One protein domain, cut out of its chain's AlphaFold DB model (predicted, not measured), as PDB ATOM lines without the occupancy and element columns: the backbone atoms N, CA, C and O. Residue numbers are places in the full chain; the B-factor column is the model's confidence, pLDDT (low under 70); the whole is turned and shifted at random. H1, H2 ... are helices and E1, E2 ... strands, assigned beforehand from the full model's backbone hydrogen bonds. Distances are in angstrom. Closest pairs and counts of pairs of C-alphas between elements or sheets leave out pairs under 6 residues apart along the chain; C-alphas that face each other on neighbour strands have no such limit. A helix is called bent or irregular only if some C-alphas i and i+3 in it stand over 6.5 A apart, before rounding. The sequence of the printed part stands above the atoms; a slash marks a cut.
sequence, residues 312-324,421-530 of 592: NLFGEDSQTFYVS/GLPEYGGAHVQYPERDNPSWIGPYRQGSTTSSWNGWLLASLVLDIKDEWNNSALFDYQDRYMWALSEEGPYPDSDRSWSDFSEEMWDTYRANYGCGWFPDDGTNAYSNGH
ATOM      1  N   ASN A 312     131.377-107.235   9.264       91.25
ATOM      2  CA  ASN A 312     130.515-107.395  10.429       91.25
ATOM      3  C   ASN A 312     130.207-108.872  10.734       91.25
ATOM      4  O   ASN A 312     129.052-109.274  10.857       91.25
ATOM      5  N   LEU A 313     131.252-109.703  10.787       93.12
ATOM      6  CA  LEU A 313     131.126-111.149  11.016       93.12
ATOM      7  C   LEU A 313     131.398-111.560  12.466       93.12
ATOM      8  O   LEU A 313     130.932-112.622  12.881       93.12
ATOM      9  N   PHE A 314     132.108-110.712  13.212       94.31
ATOM     10  CA  PHE A 314     132.457-110.891  14.617       94.31
ATOM     11  C   PHE A 314     132.170-109.603  15.383       94.31
ATOM     12  O   PHE A 314     132.685-108.544  15.026       94.31
ATOM     13  N   GLY A 315     131.377-109.691  16.448       92.00
ATOM     14  CA  GLY A 315     131.053-108.556  17.303       92.00
ATOM     15  C   GLY A 315     132.268-108.046  18.072       92.00
ATOM     16  O   GLY A 315     132.290-106.880  18.447       92.00
ATOM     17  N   GLU A 316     133.284-108.882  18.286       92.31
ATOM     18  CA  GLU A 316     134.569-108.456  18.844       92.31
ATOM     19  C   GLU A 316     135.315-107.491  17.903       92.31
ATOM     20  O   GLU A 316     136.082-106.648  18.362       92.31
ATOM     21  N   ASP A 317     135.066-107.577  16.592       91.62
ATOM     22  CA  ASP A 317     135.717-106.729  15.593       91.62
ATOM     23  C   ASP A 317     134.925-105.466  15.279       91.62
ATOM     24  O   ASP A 317     135.494-104.392  15.128       91.62
ATOM     25  N   SER A 318     133.605-105.586  15.162       92.00
ATOM     26  CA  SER A 318     132.759-104.502  14.661       92.00
ATOM     27  C   SER A 318     132.254-103.537  15.735       92.00
ATOM     28  O   SER A 318     131.488-102.626  15.422       92.00
ATOM     29  N   GLN A 319     132.680-103.712  16.991       93.31
ATOM     30  CA  GLN A 319     132.256-102.871  18.117       93.31
ATOM     31  C   GLN A 319     133.357-101.992  18.713       93.31
ATOM     32  O   GLN A 319     133.100-101.292  19.690       93.31
ATOM     33  N   THR A 320     134.567-102.025  18.153       94.94
ATOM     34  CA  THR A 320     135.684-101.170  18.570       94.94
ATOM     35  C   THR A 320     136.306-100.481  17.367       94.94
ATOM     36  O   THR A 320     136.373-101.051  16.279       94.94
ATOM     37  N   PHE A 321     136.712 -99.229  17.545       95.56
ATOM     38  CA  PHE A 321     137.237 -98.391  16.472       95.56
ATOM     39  C   PHE A 321     138.115 -97.276  17.042       95.56
ATOM     40  O   PHE A 321     138.049 -96.972  18.230       95.56
ATOM     41  N   TYR A 322     138.931 -96.646  16.199       95.31
ATOM     42  CA  TYR A 322     139.523 -95.354  16.537       95.31
ATOM     43  C   TYR A 322     138.612 -94.252  16.013       95.31
ATOM     44  O   TYR A 322     138.288 -94.252  14.825       95.31
ATOM     45  N   VAL A 323     138.236 -93.300  16.869       95.62
ATOM     46  CA  VAL A 323     137.376 -92.178  16.469       95.62
ATOM     47  C   VAL A 323     138.005 -91.435  15.288       95.62
ATOM     48  O   VAL A 323     139.099 -90.868  15.376       95.62
ATOM     49  N   SER A 324     137.297 -91.430  14.168       94.75
ATOM     50  CA  SER A 324     137.715 -90.825  12.911       94.75
ATOM     51  C   SER A 324     137.071 -89.453  12.703       94.75
ATOM     52  O   SER A 324     136.164 -89.038  13.423       94.75
ATOM     53  N   GLY A 421     141.269 -90.251  17.089       91.75
ATOM     54  CA  GLY A 421     142.280 -91.283  17.341       91.75
ATOM     55  C   GLY A 421     142.129 -91.996  18.689       91.75
ATOM     56  O   GLY A 421     142.908 -92.901  18.975       91.75
ATOM     57  N   LEU A 422     141.129 -91.631  19.497       94.56
ATOM     58  CA  LEU A 422     140.791 -92.323  20.738       94.56
ATOM     59  C   LEU A 422     140.240 -93.728  20.425       94.56
ATOM     60  O   LEU A 422     139.333 -93.831  19.593       94.56
ATOM     61  N   PRO A 423     140.746 -94.802  21.061       95.94
ATOM     62  CA  PRO A 423     140.165 -96.133  20.935       95.94
ATOM     63  C   PRO A 423     138.825 -96.174  21.667       95.94
ATOM     64  O   PRO A 423     138.740 -95.839  22.851       95.94
ATOM     65  N   GLU A 424     137.764 -96.560  20.972       94.94
ATOM     66  CA  GLU A 424     136.390 -96.367  21.417       94.94
ATOM     67  C   GLU A 424     135.503 -97.579  21.129       94.94
ATOM     68  O   GLU A 424     135.794 -98.395  20.253       94.94
ATOM     69  N   TYR A 425     134.414 -97.685  21.892       94.50
ATOM     70  CA  TYR A 425     133.383 -98.701  21.742       94.50
ATOM     71  C   TYR A 425     132.104 -98.129  21.140       94.50
ATOM     72  O   TYR A 425     131.577 -97.108  21.586       94.50
ATOM     73  N   GLY A 426     131.549 -98.871  20.190       92.69
ATOM     74  CA  GLY A 426     130.243 -98.619  19.608       92.69
ATOM     75  C   GLY A 426     129.531 -99.940  19.392       92.69
ATOM     76  O   GLY A 426     129.881-100.696  18.493       92.69
ATOM     77  N   GLY A 427     128.505-100.233  20.198       90.00
ATOM     78  CA  GLY A 427     127.832-101.541  20.187       90.00
ATOM     79  C   GLY A 427     127.186-101.931  18.853       90.00
ATOM     80  O   GLY A 427     126.735-103.066  18.678       90.00
ATOM     81  N   ALA A 428     127.126-100.986  17.910       90.69
ATOM     82  CA  ALA A 428     126.746-101.229  16.537       90.69
ATOM     83  C   ALA A 428     127.494-100.331  15.523       90.69
ATOM     84  O   ALA A 428     126.896 -99.954  14.510       90.69
ATOM     85  N   HIS A 429     128.772-100.019  15.755       93.56
ATOM     86  CA  HIS A 429     129.532 -99.032  14.977       93.56
ATOM     87  C   HIS A 429     129.544 -99.290  13.457       93.56
ATOM     88  O   HIS A 429     129.186 -98.413  12.677       93.56
ATOM     89  N   VAL A 430     129.866-100.507  13.003       93.06
ATOM     90  CA  VAL A 430     130.031-100.806  11.562       93.06
ATOM     91  C   VAL A 430     128.733-100.630  10.761       93.06
ATOM     92  O   VAL A 430     128.756-100.179   9.618       93.06
ATOM     93  N   GLN A 431     127.584-100.997  11.333       92.88
ATOM     94  CA  GLN A 431     126.280-100.905  10.655       92.88
ATOM     95  C   GLN A 431     125.511 -99.609  10.944       92.88
ATOM     96  O   GLN A 431     124.741 -99.168  10.091       92.88
ATOM     97  N   TYR A 432     125.658 -99.053  12.147       92.31
ATOM     98  CA  TYR A 432     124.863 -97.936  12.659       92.31
ATOM     99  C   TYR A 432     125.735 -96.980  13.495       92.31
ATOM    100  O   TYR A 432     125.468 -96.811  14.691       92.31
ATOM    101  N   PRO A 433     126.765 -96.349  12.901       93.69
ATOM    102  CA  PRO A 433     127.680 -95.473  13.639       93.69
ATOM    103  C   PRO A 433     126.956 -94.272  14.266       93.69
ATOM    104  O   PRO A 433     127.396 -93.721  15.267       93.69
ATOM    105  N   GLU A 434     125.774 -93.891  13.762       92.62
ATOM    106  CA  GLU A 434     124.967 -92.819  14.354       92.62
ATOM    107  C   GLU A 434     124.359 -93.187  15.717       92.62
ATOM    108  O   GLU A 434     123.756 -92.336  16.377       92.62
ATOM    109  N   ARG A 435     124.437 -94.464  16.116       90.88
ATOM    110  CA  ARG A 435     124.015 -94.947  17.439       90.88
ATOM    111  C   ARG A 435     125.129 -94.886  18.469       90.88
ATOM    112  O   ARG A 435     124.838 -95.125  19.644       90.88
ATOM    113  N   ASP A 436     126.355 -94.607  18.046       92.19
ATOM    114  CA  ASP A 436     127.472 -94.522  18.963       92.19
ATOM    115  C   ASP A 436     127.237 -93.413  19.983       92.19
ATOM    116  O   ASP A 436     126.529 -92.425  19.757       92.19
ATOM    117  N   ASN A 437     127.784 -93.632  21.170       90.31
ATOM    118  CA  ASN A 437     127.570 -92.756  22.299       90.31
ATOM    119  C   ASN A 437     128.889 -92.635  23.058       90.31
ATOM    120  O   ASN A 437     129.324 -93.632  23.647       90.31
ATOM    121  N   PRO A 438     129.518 -91.447  23.061       89.50
ATOM    122  CA  PRO A 438     130.787 -91.267  23.750       89.50
ATOM    123  C   PRO A 438     130.644 -91.489  25.256       89.50
ATOM    124  O   PRO A 438     131.617 -91.865  25.890       89.50
ATOM    125  N   SER A 439     129.449 -91.318  25.837       89.31
ATOM    126  CA  SER A 439     129.218 -91.517  27.270       89.31
ATOM    127  C   SER A 439     129.825 -92.825  27.790       89.31
ATOM    128  O   SER A 439     129.530 -93.926  27.307       89.31
ATOM    129  N   TRP A 440     130.639 -92.699  28.838       86.94
ATOM    130  CA  TRP A 440     131.293 -93.828  29.495       86.94
ATOM    131  C   TRP A 440     130.299 -94.806  30.129       86.94
ATOM    132  O   TRP A 440     130.522 -96.009  30.155       86.94
ATOM    133  N   ILE A 441     129.149 -94.303  30.574       79.75
ATOM    134  CA  ILE A 441     128.030 -95.115  31.081       79.75
ATOM    135  C   ILE A 441     127.030 -95.472  29.968       79.75
ATOM    136  O   ILE A 441     125.853 -95.738  30.227       79.75
ATOM    137  N   GLY A 442     127.496 -95.431  28.719       76.62
ATOM    138  CA  GLY A 442     126.724 -95.721  27.524       76.62
ATOM    139  C   GLY A 442     126.251 -97.180  27.424       76.62
ATOM    140  O   GLY A 442     126.714 -98.073  28.140       76.62
ATOM    141  N   PRO A 443     125.297 -97.439  26.518       75.31
ATOM    142  CA  PRO A 443     124.641 -98.729  26.378       75.31
ATOM    143  C   PRO A 443     125.567 -99.868  26.006       75.31
ATOM    144  O   PRO A 443     126.412 -99.737  25.133       75.31
ATOM    145  N   TYR A 444     125.350-101.001  26.677       83.31
ATOM    146  CA  TYR A 444     126.045-102.272  26.479       83.31
ATOM    147  C   TYR A 444     127.564-102.261  26.712       83.31
ATOM    148  O   TYR A 444     128.169-103.326  26.624       83.31
ATOM    149  N   ARG A 445     128.173-101.128  27.081       88.00
ATOM    150  CA  ARG A 445     129.623-101.002  27.274       88.00
ATOM    151  C   ARG A 445     130.140-101.876  28.426       88.00
ATOM    152  O   ARG A 445     130.811-102.873  28.184       88.00
ATOM    153  N   GLN A 446     129.790-101.525  29.665       81.31
ATOM    154  CA  GLN A 446     130.383-102.104  30.879       81.31
ATOM    155  C   GLN A 446     129.819-103.504  31.193       81.31
ATOM    156  O   GLN A 446     130.392-104.518  30.806       81.31
ATOM    157  N   GLY A 447     128.624-103.587  31.787       76.69
ATOM    158  CA  GLY A 447     128.033-104.849  32.261       76.69
ATOM    159  C   GLY A 447     127.460-105.787  31.188       76.69
ATOM    160  O   GLY A 447     126.732-106.724  31.511       76.69
ATOM    161  N   SER A 448     127.688-105.549  29.894       84.56
ATOM    162  CA  SER A 448     127.148-106.409  28.822       84.56
ATOM    163  C   SER A 448     128.169-106.881  27.803       84.56
ATOM    164  O   SER A 448     127.890-107.870  27.143       84.56
ATOM    165  N   THR A 449     129.322-106.225  27.675       88.69
ATOM    166  CA  THR A 449     130.242-106.528  26.576       88.69
ATOM    167  C   THR A 449     131.689-106.543  27.056       88.69
ATOM    168  O   THR A 449     132.273-107.617  27.209       88.69
ATOM    169  N   THR A 450     132.256-105.371  27.355       92.81
ATOM    170  CA  THR A 450     133.706-105.193  27.536       92.81
ATOM    171  C   THR A 450     134.260-105.858  28.799       92.81
ATOM    172  O   THR A 450     135.411-106.288  28.812       92.81
ATOM    173  N   SER A 451     133.436-106.050  29.833       93.50
ATOM    174  CA  SER A 451     133.818-106.751  31.071       93.50
ATOM    175  C   SER A 451     134.177-108.234  30.892       93.50
ATOM    176  O   SER A 451     134.575-108.893  31.846       93.50
ATOM    177  N   SER A 452     134.023-108.786  29.687       94.81
ATOM    178  CA  SER A 452     134.271-110.202  29.384       94.81
ATOM    179  C   SER A 452     135.321-110.420  28.291       94.81
ATOM    180  O   SER A 452     135.330-111.470  27.644       94.81
ATOM    181  N   TRP A 453     136.152-109.410  28.017       96.62
ATOM    182  CA  TRP A 453     137.139-109.425  26.930       96.62
ATOM    183  C   TRP A 453     138.591-109.526  27.410       96.62
ATOM    184  O   TRP A 453     139.452-110.052  26.701       96.62
ATOM    185  N   ASN A 454     138.876-109.054  28.625       97.44
ATOM    186  CA  ASN A 454     140.224-108.933  29.181       97.44
ATOM    187  C   ASN A 454     141.000-110.260  29.166       97.44
ATOM    188  O   ASN A 454     142.170-110.267  28.788       97.44
ATOM    189  N   GLY A 455     140.377-111.389  29.521       98.06
ATOM    190  CA  GLY A 455     141.111-112.651  29.661       98.06
ATOM    191  C   GLY A 455     141.625-113.227  28.334       98.06
ATOM    192  O   GLY A 455     142.796-113.591  28.223       98.06
ATOM    193  N   TRP A 456     140.792-113.269  27.289       97.88
ATOM    194  CA  TRP A 456     141.231-113.777  25.985       97.88
ATOM    195  C   TRP A 456     142.034-112.744  25.180       97.88
ATOM    196  O   TRP A 456     142.856-113.145  24.350       97.88
ATOM    197  N   LEU A 457     141.891-111.440  25.448       98.31
ATOM    198  CA  LEU A 457     142.806-110.419  24.918       98.31
ATOM    199  C   LEU A 457     144.197-110.549  25.533       98.31
ATOM    200  O   LEU A 457     145.182-110.600  24.796       98.31
ATOM    201  N   LEU A 458     144.287-110.715  26.857       98.75
ATOM    202  CA  LEU A 458     145.545-111.039  27.527       98.75
ATOM    203  C   LEU A 458     146.153-112.316  26.941       98.75
ATOM    204  O   LEU A 458     147.321-112.316  26.562       98.75
ATOM    205  N   ALA A 459     145.366-113.388  26.810       98.62
ATOM    206  CA  ALA A 459     145.846-114.630  26.212       98.62
ATOM    207  C   ALA A 459     146.334-114.436  24.773       98.62
ATOM    208  O   ALA A 459     147.341-115.026  24.399       98.62
ATOM    209  N   SER A 460     145.681-113.580  23.985       98.25
ATOM    210  CA  SER A 460     146.125-113.257  22.625       98.25
ATOM    211  C   SER A 460     147.492-112.568  22.605       98.25
ATOM    212  O   SER A 460     148.303-112.856  21.728       98.25
ATOM    213  N   LEU A 461     147.775-111.707  23.589       97.88
ATOM    214  CA  LEU A 461     149.087-111.075  23.761       97.88
ATOM    215  C   LEU A 461     150.152-112.073  24.231       97.88
ATOM    216  O   LEU A 461     151.263-112.073  23.714       97.88
ATOM    217  N   VAL A 462     149.822-112.947  25.188       98.25
ATOM    218  CA  VAL A 462     150.766-113.954  25.709       98.25
ATOM    219  C   VAL A 462     151.107-115.012  24.654       98.25
ATOM    220  O   VAL A 462     152.238-115.494  24.606       98.25
ATOM    221  N   LEU A 463     150.134-115.386  23.822       97.12
ATOM    222  CA  LEU A 463     150.288-116.370  22.748       97.12
ATOM    223  C   LEU A 463     150.837-115.773  21.446       97.12
ATOM    224  O   LEU A 463     151.021-116.529  20.494       97.12
ATOM    225  N   ASP A 464     151.089-114.462  21.413       94.38
ATOM    226  CA  ASP A 464     151.617-113.744  20.250       94.38
ATOM    227  C   ASP A 464     150.736-113.913  18.995       94.38
ATOM    228  O   ASP A 464     151.179-114.348  17.934       94.38
ATOM    229  N   ILE A 465     149.432-113.642  19.151       94.69
ATOM    230  CA  ILE A 465     148.423-113.728  18.073       94.69
ATOM    231  C   ILE A 465     147.614-112.434  17.880       94.69
ATOM    232  O   ILE A 465     146.518-112.450  17.310       94.69
ATOM    233  N   LYS A 466     148.115-111.298  18.386       94.19
ATOM    234  CA  LYS A 466     147.466-109.983  18.231       94.19
ATOM    235  C   LYS A 466     147.293-109.616  16.754       94.19
ATOM    236  O   LYS A 466     146.221-109.165  16.353       94.19
ATOM    237  N   ASP A 467     148.312-109.840  15.935       91.62
ATOM    238  CA  ASP A 467     148.281-109.442  14.526       91.62
ATOM    239  C   ASP A 467     147.307-110.285  13.707       91.62
ATOM    240  O   ASP A 467     146.657-109.797  12.782       91.62
ATOM    241  N   GLU A 468     147.154-111.559  14.055       93.81
ATOM    242  CA  GLU A 468     146.129-112.439  13.508       93.81
ATOM    243  C   GLU A 468     144.707-112.030  13.886       93.81
ATOM    244  O   GLU A 468     143.766-112.328  13.137       93.81
ATOM    245  N   TRP A 469     144.547-111.319  15.005       93.31
ATOM    246  CA  TRP A 469     143.281-110.691  15.350       93.31
ATOM    247  C   TRP A 469     142.925-109.574  14.367       93.31
ATOM    248  O   TRP A 469     141.766-109.476  13.968       93.31
ATOM    249  N   ASN A 470     143.911-108.782  13.931       91.62
ATOM    250  CA  ASN A 470     143.738-107.688  12.969       91.62
ATOM    251  C   ASN A 470     142.722-106.616  13.433       91.62
ATOM    252  O   ASN A 470     141.890-106.149  12.656       91.62
ATOM    253  N   ASN A 471     142.765-106.251  14.720       93.12
ATOM    254  CA  ASN A 471     141.993-105.137  15.278       93.12
ATOM    255  C   ASN A 471     142.732-104.507  16.472       93.12
ATOM    256  O   ASN A 471     142.486-104.881  17.616       93.12
ATOM    257  N   SER A 472     143.644-103.563  16.225       94.12
ATOM    258  CA  SER A 472     144.384-102.885  17.305       94.12
ATOM    259  C   SER A 472     143.481-102.037  18.205       94.12
ATOM    260  O   SER A 472     143.707-101.995  19.412       94.12
ATOM    261  N   ALA A 473     142.415-101.440  17.654       95.44
ATOM    262  CA  ALA A 473     141.481-100.620  18.426       95.44
ATOM    263  C   ALA A 473     140.836-101.407  19.572       95.44
ATOM    264  O   ALA A 473     140.614-100.844  20.638       95.44
ATOM    265  N   LEU A 474     140.591-102.708  19.388       96.38
ATOM    266  CA  LEU A 474     140.079-103.588  20.437       96.38
ATOM    267  C   LEU A 474     141.030-103.708  21.636       96.38
ATOM    268  O   LEU A 474     140.581-103.624  22.778       96.38
ATOM    269  N   PHE A 475     142.328-103.905  21.388       97.75
ATOM    270  CA  PHE A 475     143.328-104.050  22.452       97.75
ATOM    271  C   PHE A 475     143.518-102.729  23.199       97.75
ATOM    272  O   PHE A 475     143.442-102.705  24.427       97.75
ATOM    273  N   ASP A 476     143.664-101.630  22.459       97.44
ATOM    274  CA  ASP A 476     143.834-100.295  23.035       97.44
ATOM    275  C   ASP A 476     142.589 -99.859  23.818       97.44
ATOM    276  O   ASP A 476     142.680 -99.269  24.896       97.44
ATOM    277  N   TYR A 477     141.402-100.188  23.300       97.19
ATOM    278  CA  TYR A 477     140.147 -99.924  23.989       97.19
ATOM    279  C   TYR A 477     140.030-100.748  25.273       97.19
ATOM    280  O   TYR A 477     139.565-100.222  26.284       97.19
ATOM    281  N   GLN A 478     140.464-102.012  25.271       97.50
ATOM    282  CA  GLN A 478     140.458-102.818  26.488       97.50
ATOM    283  C   GLN A 478     141.417-102.257  27.541       97.50
ATOM    284  O   GLN A 478     141.041-102.197  28.710       97.50
ATOM    285  N   ASP A 479     142.614-101.808  27.154       97.81
ATOM    286  CA  ASP A 479     143.537-101.142  28.081       97.81
ATOM    287  C   ASP A 479     142.892 -99.889  28.689       97.81
ATOM    288  O   ASP A 479     142.832 -99.753  29.916       97.81
ATOM    289  N   ARG A 480     142.301 -99.034  27.840       96.12
ATOM    290  CA  ARG A 480     141.532 -97.855  28.268       96.12
ATOM    291  C   ARG A 480     140.409 -98.231  29.232       96.12
ATOM    292  O   ARG A 480     140.229 -97.562  30.247       96.12
ATOM    293  N   TYR A 481     139.654 -99.282  28.928       96.00
ATOM    294  CA  TYR A 481     138.539 -99.753  29.744       96.00
ATOM    295  C   TYR A 481     139.004-100.247  31.118       96.00
ATOM    296  O   TYR A 481     138.483 -99.802  32.142       96.00
ATOM    297  N   MET A 482     140.018-101.115  31.148       96.62
ATOM    298  CA  MET A 482     140.558-101.678  32.388       96.62
ATOM    299  C   MET A 482     141.201-100.607  33.269       96.62
ATOM    300  O   MET A 482     141.114-100.707  34.492       96.62
ATOM    301  N   TRP A 483     141.814 -99.578  32.682       95.69
ATOM    302  CA  TRP A 483     142.294 -98.416  33.430       95.69
ATOM    303  C   TRP A 483     141.130 -97.571  33.968       95.69
ATOM    304  O   TRP A 483     141.083 -97.275  35.162       95.69
ATOM    305  N   ALA A 484     140.161 -97.215  33.122       94.50
ATOM    306  CA  ALA A 484     139.116 -96.260  33.483       94.50
ATOM    307  C   ALA A 484     138.184 -96.757  34.596       94.50
ATOM    308  O   ALA A 484     137.659 -95.936  35.352       94.50
ATOM    309  N   LEU A 485     137.987 -98.078  34.690       94.00
ATOM    310  CA  LEU A 485     137.182 -98.728  35.728       94.00
ATOM    311  C   LEU A 485     137.997 -99.198  36.940       94.00
ATOM    312  O   LEU A 485     137.419 -99.736  37.883       94.00
ATOM    313  N   SER A 486     139.321 -99.022  36.934       93.69
ATOM    314  CA  SER A 486     140.157 -99.345  38.095       93.69
ATOM    315  C   SER A 486     139.855 -98.424  39.284       93.69
ATOM    316  O   SER A 486     139.246 -97.366  39.121       93.69
ATOM    317  N   GLU A 487     140.334 -98.782  40.481       90.94
ATOM    318  CA  GLU A 487     140.223 -97.924  41.674       90.94
ATOM    319  C   GLU A 487     140.868 -96.537  41.485       90.94
ATOM    320  O   GLU A 487     140.454 -95.570  42.124       90.94
ATOM    321  N   GLU A 488     141.869 -96.438  40.607       88.69
ATOM    322  CA  GLU A 488     142.569 -95.192  40.270       88.69
ATOM    323  C   GLU A 488     141.915 -94.440  39.097       88.69
ATOM    324  O   GLU A 488     142.245 -93.280  38.842       88.69
ATOM    325  N   GLY A 489     140.993 -95.090  38.381       91.38
ATOM    326  CA  GLY A 489     140.320 -94.545  37.210       91.38
ATOM    327  C   GLY A 489     139.195 -93.557  37.552       91.38
ATOM    328  O   GLY A 489     138.709 -93.502  38.681       91.38
ATOM    329  N   PRO A 490     138.729 -92.761  36.571       90.56
ATOM    330  CA  PRO A 490     137.637 -91.804  36.769       90.56
ATOM    331  C   PRO A 490     136.250 -92.446  36.938       90.56
ATOM    332  O   PRO A 490     135.315 -91.757  37.355       90.56
ATOM    333  N   TYR A 491     136.092 -93.736  36.619       88.56
ATOM    334  CA  TYR A 491     134.811 -94.445  36.650       88.56
ATOM    335  C   TYR A 491     134.918 -95.815  37.337       88.56
ATOM    336  O   TYR A 491     134.566 -96.815  36.713       88.56
ATOM    337  N   PRO A 492     135.387 -95.883  38.598       88.00
ATOM    338  CA  PRO A 492     135.574 -97.151  39.292       88.00
ATOM    339  C   PRO A 492     134.249 -97.916  39.367       88.00
ATOM    340  O   PRO A 492     133.237 -97.372  39.820       88.00
ATOM    341  N   ASP A 493     134.258 -99.170  38.924       86.50
ATOM    342  CA  ASP A 493     133.064-100.013  38.870       86.50
ATOM    343  C   ASP A 493     133.436-101.479  39.125       86.50
ATOM    344  O   ASP A 493     134.461-101.963  38.652       86.50
ATOM    345  N   SER A 494     132.579-102.200  39.853       82.44
ATOM    346  CA  SER A 494     132.710-103.649  40.027       82.44
ATOM    347  C   SER A 494     132.510-104.422  38.723       82.44
ATOM    348  O   SER A 494     132.963-105.553  38.622       82.44
ATOM    349  N   ASP A 495     131.877-103.818  37.711       84.19
ATOM    350  CA  ASP A 495     131.738-104.396  36.369       84.19
ATOM    351  C   ASP A 495     133.020-104.232  35.510       84.19
ATOM    352  O   ASP A 495     132.982-104.404  34.286       84.19
ATOM    353  N   ARG A 496     134.178-103.910  36.116       92.81
ATOM    354  CA  ARG A 496     135.492-103.878  35.438       92.81
ATOM    355  C   ARG A 496     135.827-105.212  34.778       92.81
ATOM    356  O   ARG A 496     136.351-105.236  33.671       92.81
ATOM    357  N   SER A 497     135.469-106.315  35.416       94.69
ATOM    358  CA  SER A 497     135.586-107.655  34.862       94.69
ATOM    359  C   SER A 497     134.428-108.508  35.353       94.69
ATOM    360  O   SER A 497     133.965-108.366  36.479       94.69
ATOM    361  N   TRP A 498     133.954-109.423  34.514       93.44
ATOM    362  CA  TRP A 498     132.935-110.397  34.900       93.44
ATOM    363  C   TRP A 498     133.507-111.559  35.725       93.44
ATOM    364  O   TRP A 498     132.757-112.309  36.351       93.44
ATOM    365  N   SER A 499     134.832-111.723  35.716       95.69
ATOM    366  CA  SER A 499     135.537-112.786  36.424       95.69
ATOM    367  C   SER A 499     136.735-112.221  37.172       95.69
ATOM    368  O   SER A 499     137.690-111.752  36.541       95.69
ATOM    369  N   ASP A 500     136.702-112.346  38.502       97.06
ATOM    370  CA  ASP A 500     137.814-112.020  39.405       97.06
ATOM    371  C   ASP A 500     139.116-112.688  38.937       97.06
ATOM    372  O   ASP A 500     140.183-112.080  38.964       97.06
ATOM    373  N   PHE A 501     139.022-113.925  38.429       98.38
ATOM    374  CA  PHE A 501     140.165-114.656  37.889       98.38
ATOM    375  C   PHE A 501     140.798-113.959  36.693       98.38
ATOM    376  O   PHE A 501     142.006-113.729  36.657       98.38
ATOM    377  N   SER A 502     139.987-113.609  35.700       98.00
ATOM    378  CA  SER A 502     140.495-112.915  34.518       98.00
ATOM    379  C   SER A 502     140.998-111.499  34.831       98.00
ATOM    380  O   SER A 502     141.912-111.018  34.159       98.00
ATOM    381  N   GLU A 503     140.429-110.843  35.846       98.00
ATOM    382  CA  GLU A 503     140.863-109.525  36.309       98.00
ATOM    383  C   GLU A 503     142.232-109.600  36.984       98.00
ATOM    384  O   GLU A 503     143.154-108.897  36.579       98.00
ATOM    385  N   GLU A 504     142.413-110.526  37.929       98.38
ATOM    386  CA  GLU A 504     143.694-110.718  38.615       98.38
ATOM    387  C   GLU A 504     144.788-111.173  37.636       98.38
ATOM    388  O   GLU A 504     145.942-110.752  37.741       98.38
ATOM    389  N   MET A 505     144.432-111.983  36.631       98.69
ATOM    390  CA  MET A 505     145.328-112.327  35.523       98.69
ATOM    391  C   MET A 505     145.744-111.092  34.718       98.69
ATOM    392  O   MET A 505     146.928-110.941  34.413       98.69
ATOM    393  N   TRP A 506     144.797-110.208  34.383       98.56
ATOM    394  CA  TRP A 506     145.082-108.955  33.682       98.56
ATOM    395  C   TRP A 506     146.034-108.075  34.489       98.56
ATOM    396  O   TRP A 506     147.097-107.711  33.988       98.56
ATOM    397  N   ASP A 507     145.709-107.812  35.753       97.94
ATOM    398  CA  ASP A 507     146.497-106.934  36.620       97.94
ATOM    399  C   ASP A 507     147.900-107.495  36.906       97.94
ATOM    400  O   ASP A 507     148.863-106.739  37.033       97.94
ATOM    401  N   THR A 508     148.046-108.824  36.941       98.50
ATOM    402  CA  THR A 508     149.342-109.483  37.170       98.50
ATOM    403  C   THR A 508     150.224-109.500  35.921       98.50
ATOM    404  O   THR A 508     151.446-109.351  36.021       98.50
ATOM    405  N   TYR A 509     149.636-109.728  34.740       98.50
ATOM    406  CA  TYR A 509     150.405-110.096  33.548       98.50
ATOM    407  C   TYR A 509     150.354-109.092  32.401       98.50
ATOM    408  O   TYR A 509     151.317-109.054  31.636       98.50
ATOM    409  N   ARG A 510     149.304-108.272  32.254       97.56
ATOM    410  CA  ARG A 510     149.118-107.407  31.071       97.56
ATOM    411  C   ARG A 510     150.323-106.510  30.799       97.56
ATOM    412  O   ARG A 510     150.733-106.388  29.644       97.56
ATOM    413  N   ALA A 511     150.915-105.942  31.849       96.06
ATOM    414  CA  ALA A 511     152.071-105.053  31.753       96.06
ATOM    415  C   ALA A 511     153.334-105.731  31.192       96.06
ATOM    416  O   ALA A 511     154.236-105.021  30.759       96.06
ATOM    417  N   ASN A 512     153.399-107.069  31.140       96.25
ATOM    418  CA  ASN A 512     154.557-107.829  30.654       96.25
ATOM    419  C   ASN A 512     154.502-108.141  29.148       96.25
ATOM    420  O   ASN A 512     155.538-108.439  28.556       96.25
ATOM    421  N   TYR A 513     153.350-107.992  28.484       96.25
ATOM    422  CA  TYR A 513     153.163-108.409  27.085       96.25
ATOM    423  C   TYR A 513     152.768-107.246  26.172       96.25
ATOM    424  O   TYR A 513     151.679-106.699  26.307       96.25
ATOM    425  N   GLY A 514     153.633-106.895  25.214       94.88
ATOM    426  CA  GLY A 514     153.382-105.791  24.279       94.88
ATOM    427  C   GLY A 514     153.352-104.408  24.937       94.88
ATOM    428  O   GLY A 514     153.733-104.271  26.092       94.88
ATOM    429  N   CYS A 515     152.891-103.375  24.238       97.12
ATOM    430  CA  CYS A 515     152.692-102.056  24.847       97.12
ATOM    431  C   CYS A 515     151.269-101.912  25.394       97.12
ATOM    432  O   CYS A 515     150.348-102.528  24.859       97.12
ATOM    433  N   GLY A 516     151.082-101.132  26.460       97.12
ATOM    434  CA  GLY A 516     149.760-100.785  26.996       97.12
ATOM    435  C   GLY A 516     149.333 -99.388  26.563       97.12
ATOM    436  O   GLY A 516     150.157 -98.477  26.620       97.12
ATOM    437  N   TRP A 517     148.084 -99.207  26.136       97.38
ATOM    438  CA  TRP A 517     147.535 -97.877  25.848       97.38
ATOM    439  C   TRP A 517     147.071 -97.183  27.136       97.38
ATOM    440  O   TRP A 517     146.355 -97.774  27.946       97.38
ATOM    441  N   PHE A 518     147.427 -95.909  27.309       95.94
ATOM    442  CA  PHE A 518     147.031 -95.098  28.462       95.94
ATOM    443  C   PHE A 518     146.621 -93.684  28.043       95.94
ATOM    444  O   PHE A 518     147.223 -93.121  27.126       95.94
ATOM    445  N   PRO A 519     145.638 -93.070  28.724       95.44
ATOM    446  CA  PRO A 519     145.280 -91.676  28.493       95.44
ATOM    447  C   PRO A 519     146.417 -90.731  28.905       95.44
ATOM    448  O   PRO A 519     147.130 -90.965  29.881       95.44
ATOM    449  N   ASP A 520     146.556 -89.620  28.190       95.00
ATOM    450  CA  ASP A 520     147.528 -88.566  28.486       95.00
ATOM    451  C   ASP A 520     147.186 -87.827  29.786       95.00
ATOM    452  O   ASP A 520     148.079 -87.403  30.523       95.00
ATOM    453  N   ASP A 521     145.891 -87.664  30.064       93.19
ATOM    454  CA  ASP A 521     145.378 -87.152  31.329       93.19
ATOM    455  C   ASP A 521     144.798 -88.315  32.138       93.19
ATOM    456  O   ASP A 521     143.679 -88.772  31.900       93.19
ATOM    457  N   GLY A 522     145.553 -88.754  33.149       89.62
ATOM    458  CA  GLY A 522     145.176 -89.823  34.079       89.62
ATOM    459  C   GLY A 522     143.949 -89.530  34.954       89.62
ATOM    460  O   GLY A 522     143.649 -90.304  35.855       89.62
ATOM    461  N   THR A 523     143.233 -88.428  34.724       89.81
ATOM    462  CA  THR A 523     141.934 -88.137  35.347       89.81
ATOM    463  C   THR A 523     140.789 -88.041  34.337       89.81
ATOM    464  O   THR A 523     139.627 -87.938  34.732       89.81
ATOM    465  N   ASN A 524     141.091 -88.106  33.038       90.56
ATOM    466  CA  ASN A 524     140.129 -87.906  31.965       90.56
ATOM    467  C   ASN A 524     140.176 -89.057  30.954       90.56
ATOM    468  O   ASN A 524     141.031 -89.101  30.068       90.56
ATOM    469  N   ALA A 525     139.173 -89.937  31.027       89.38
ATOM    470  CA  ALA A 525     139.031 -91.059  30.103       89.38
ATOM    471  C   ALA A 525     138.787 -90.653  28.644       89.38
ATOM    472  O   ALA A 525     138.840 -91.519  27.776       89.38
ATOM    473  N   TYR A 526     138.505 -89.381  28.364       90.94
ATOM    474  CA  TYR A 526     138.319 -88.843  27.014       90.94
ATOM    475  C   TYR A 526     139.556 -88.140  26.461       90.94
ATOM    476  O   TYR A 526     139.539 -87.694  25.314       90.94
ATOM    477  N   SER A 527     140.628 -88.024  27.249       92.75
ATOM    478  CA  SER A 527     141.894 -87.546  26.702       92.75
ATOM    479  C   SER A 527     142.443 -88.550  25.687       92.75
ATOM    480  O   SER A 527     142.257 -89.760  25.834       92.75
ATOM    481  N   ASN A 528     143.128 -88.049  24.652       92.62
ATOM    482  CA  ASN A 528     143.962 -88.904  23.807       92.62
ATOM    483  C   ASN A 528     144.993 -89.640  24.655       92.62
ATOM    484  O   ASN A 528     145.197 -89.306  25.817       92.62
ATOM    485  N   GLY A 529     145.649 -90.630  24.066       94.94
ATOM    486  CA  GLY A 529     146.595 -91.451  24.795       94.94
ATOM    487  C   GLY A 529     147.925 -91.629  24.103       94.94
ATOM    488  O   GLY A 529     148.165 -91.144  22.997       94.94
ATOM    489  N   HIS A 530     148.767 -92.367  24.797       96.50
ATOM    490  CA  HIS A 530     150.078 -92.824  24.385       96.50
ATOM    491  C   HIS A 530     150.211 -94.301  24.769       96.50
ATOM    492  O   HIS A 530     149.331 -94.872  25.414       96.50
TER     493      HIS A 530
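What this domain is: This is residues 312 to 324 and 421 to 530 of the 592 residues of an uncharacterized protein of uncultured archaeon (UniProt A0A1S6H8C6). A small two-stranded sheet, E1 and E2, packs on helix H4, which runs through the middle, while strand E3 and the helices H2 and H5 lie round its other sides. Short H1 and H3 sit near the end of H4 where it begins, and long loops fill much of the rest. The printed part has 123 residues, in the order H1 E1 E2 H2 H3 H4 H5 E3; the sheet is antiparallel, and the class is mostly helix, though under half of the residues are in named elements. It is compact, radius of gyration of the C-alphas 13.5 A, and rounded, spanning 37 by 33 by 27 A.

How they stand to each other: E1, residues 320 to 322, and E2, residues 423 to 425, are antiparallel, with N 424 and O 321 2.8 A apart, within hydrogen-bond range. H4, residues 472 to 484, comes closest to E2 at the C-alphas of Pro 423 and Tyr 477, 4.9 A. E3, residues 516 to 519, pairs with no named strand; its Trp 517 is 5.2 A from Asp 476 of H4, C-alpha to C-alpha, the closest pair. H2, residues 454 to 462, and H4 only just touch, with 3 pairs of C-alphas within 8 A, closest Asn 454 and Gln 478, 6.7 A. H5, residues 500 to 512, touches H2, closest C-alphas Gly 455 and Ser 502, 4.9 A, at a shallow tilt of 33 degrees, only just short of steep, the same way. Every O i to N i+4 pair is within hydrogen-bond range in H2 and H4, and 7 of 9 in H5.

Where its parts are: H1, residues 315 to 318, begins at C-alpha 315 (131.053, -108.556, 17.303), and H3 is residues 466 to 469. H4 is 18.3 A long and H5 19.4 A; H5 is irregular, C-alphas 508 and 511 being 7.5 A apart. E3 ends at C-alpha 519 (145.280, -91.676, 28.493).

The domain as a whole: Residues 325 to 420 are not printed, and C-alphas 324 and 421 are 6.4 A apart across the cut. The links E2 to H2 and H4 to H5 are long. No printed residue is under 70 in pLDDT.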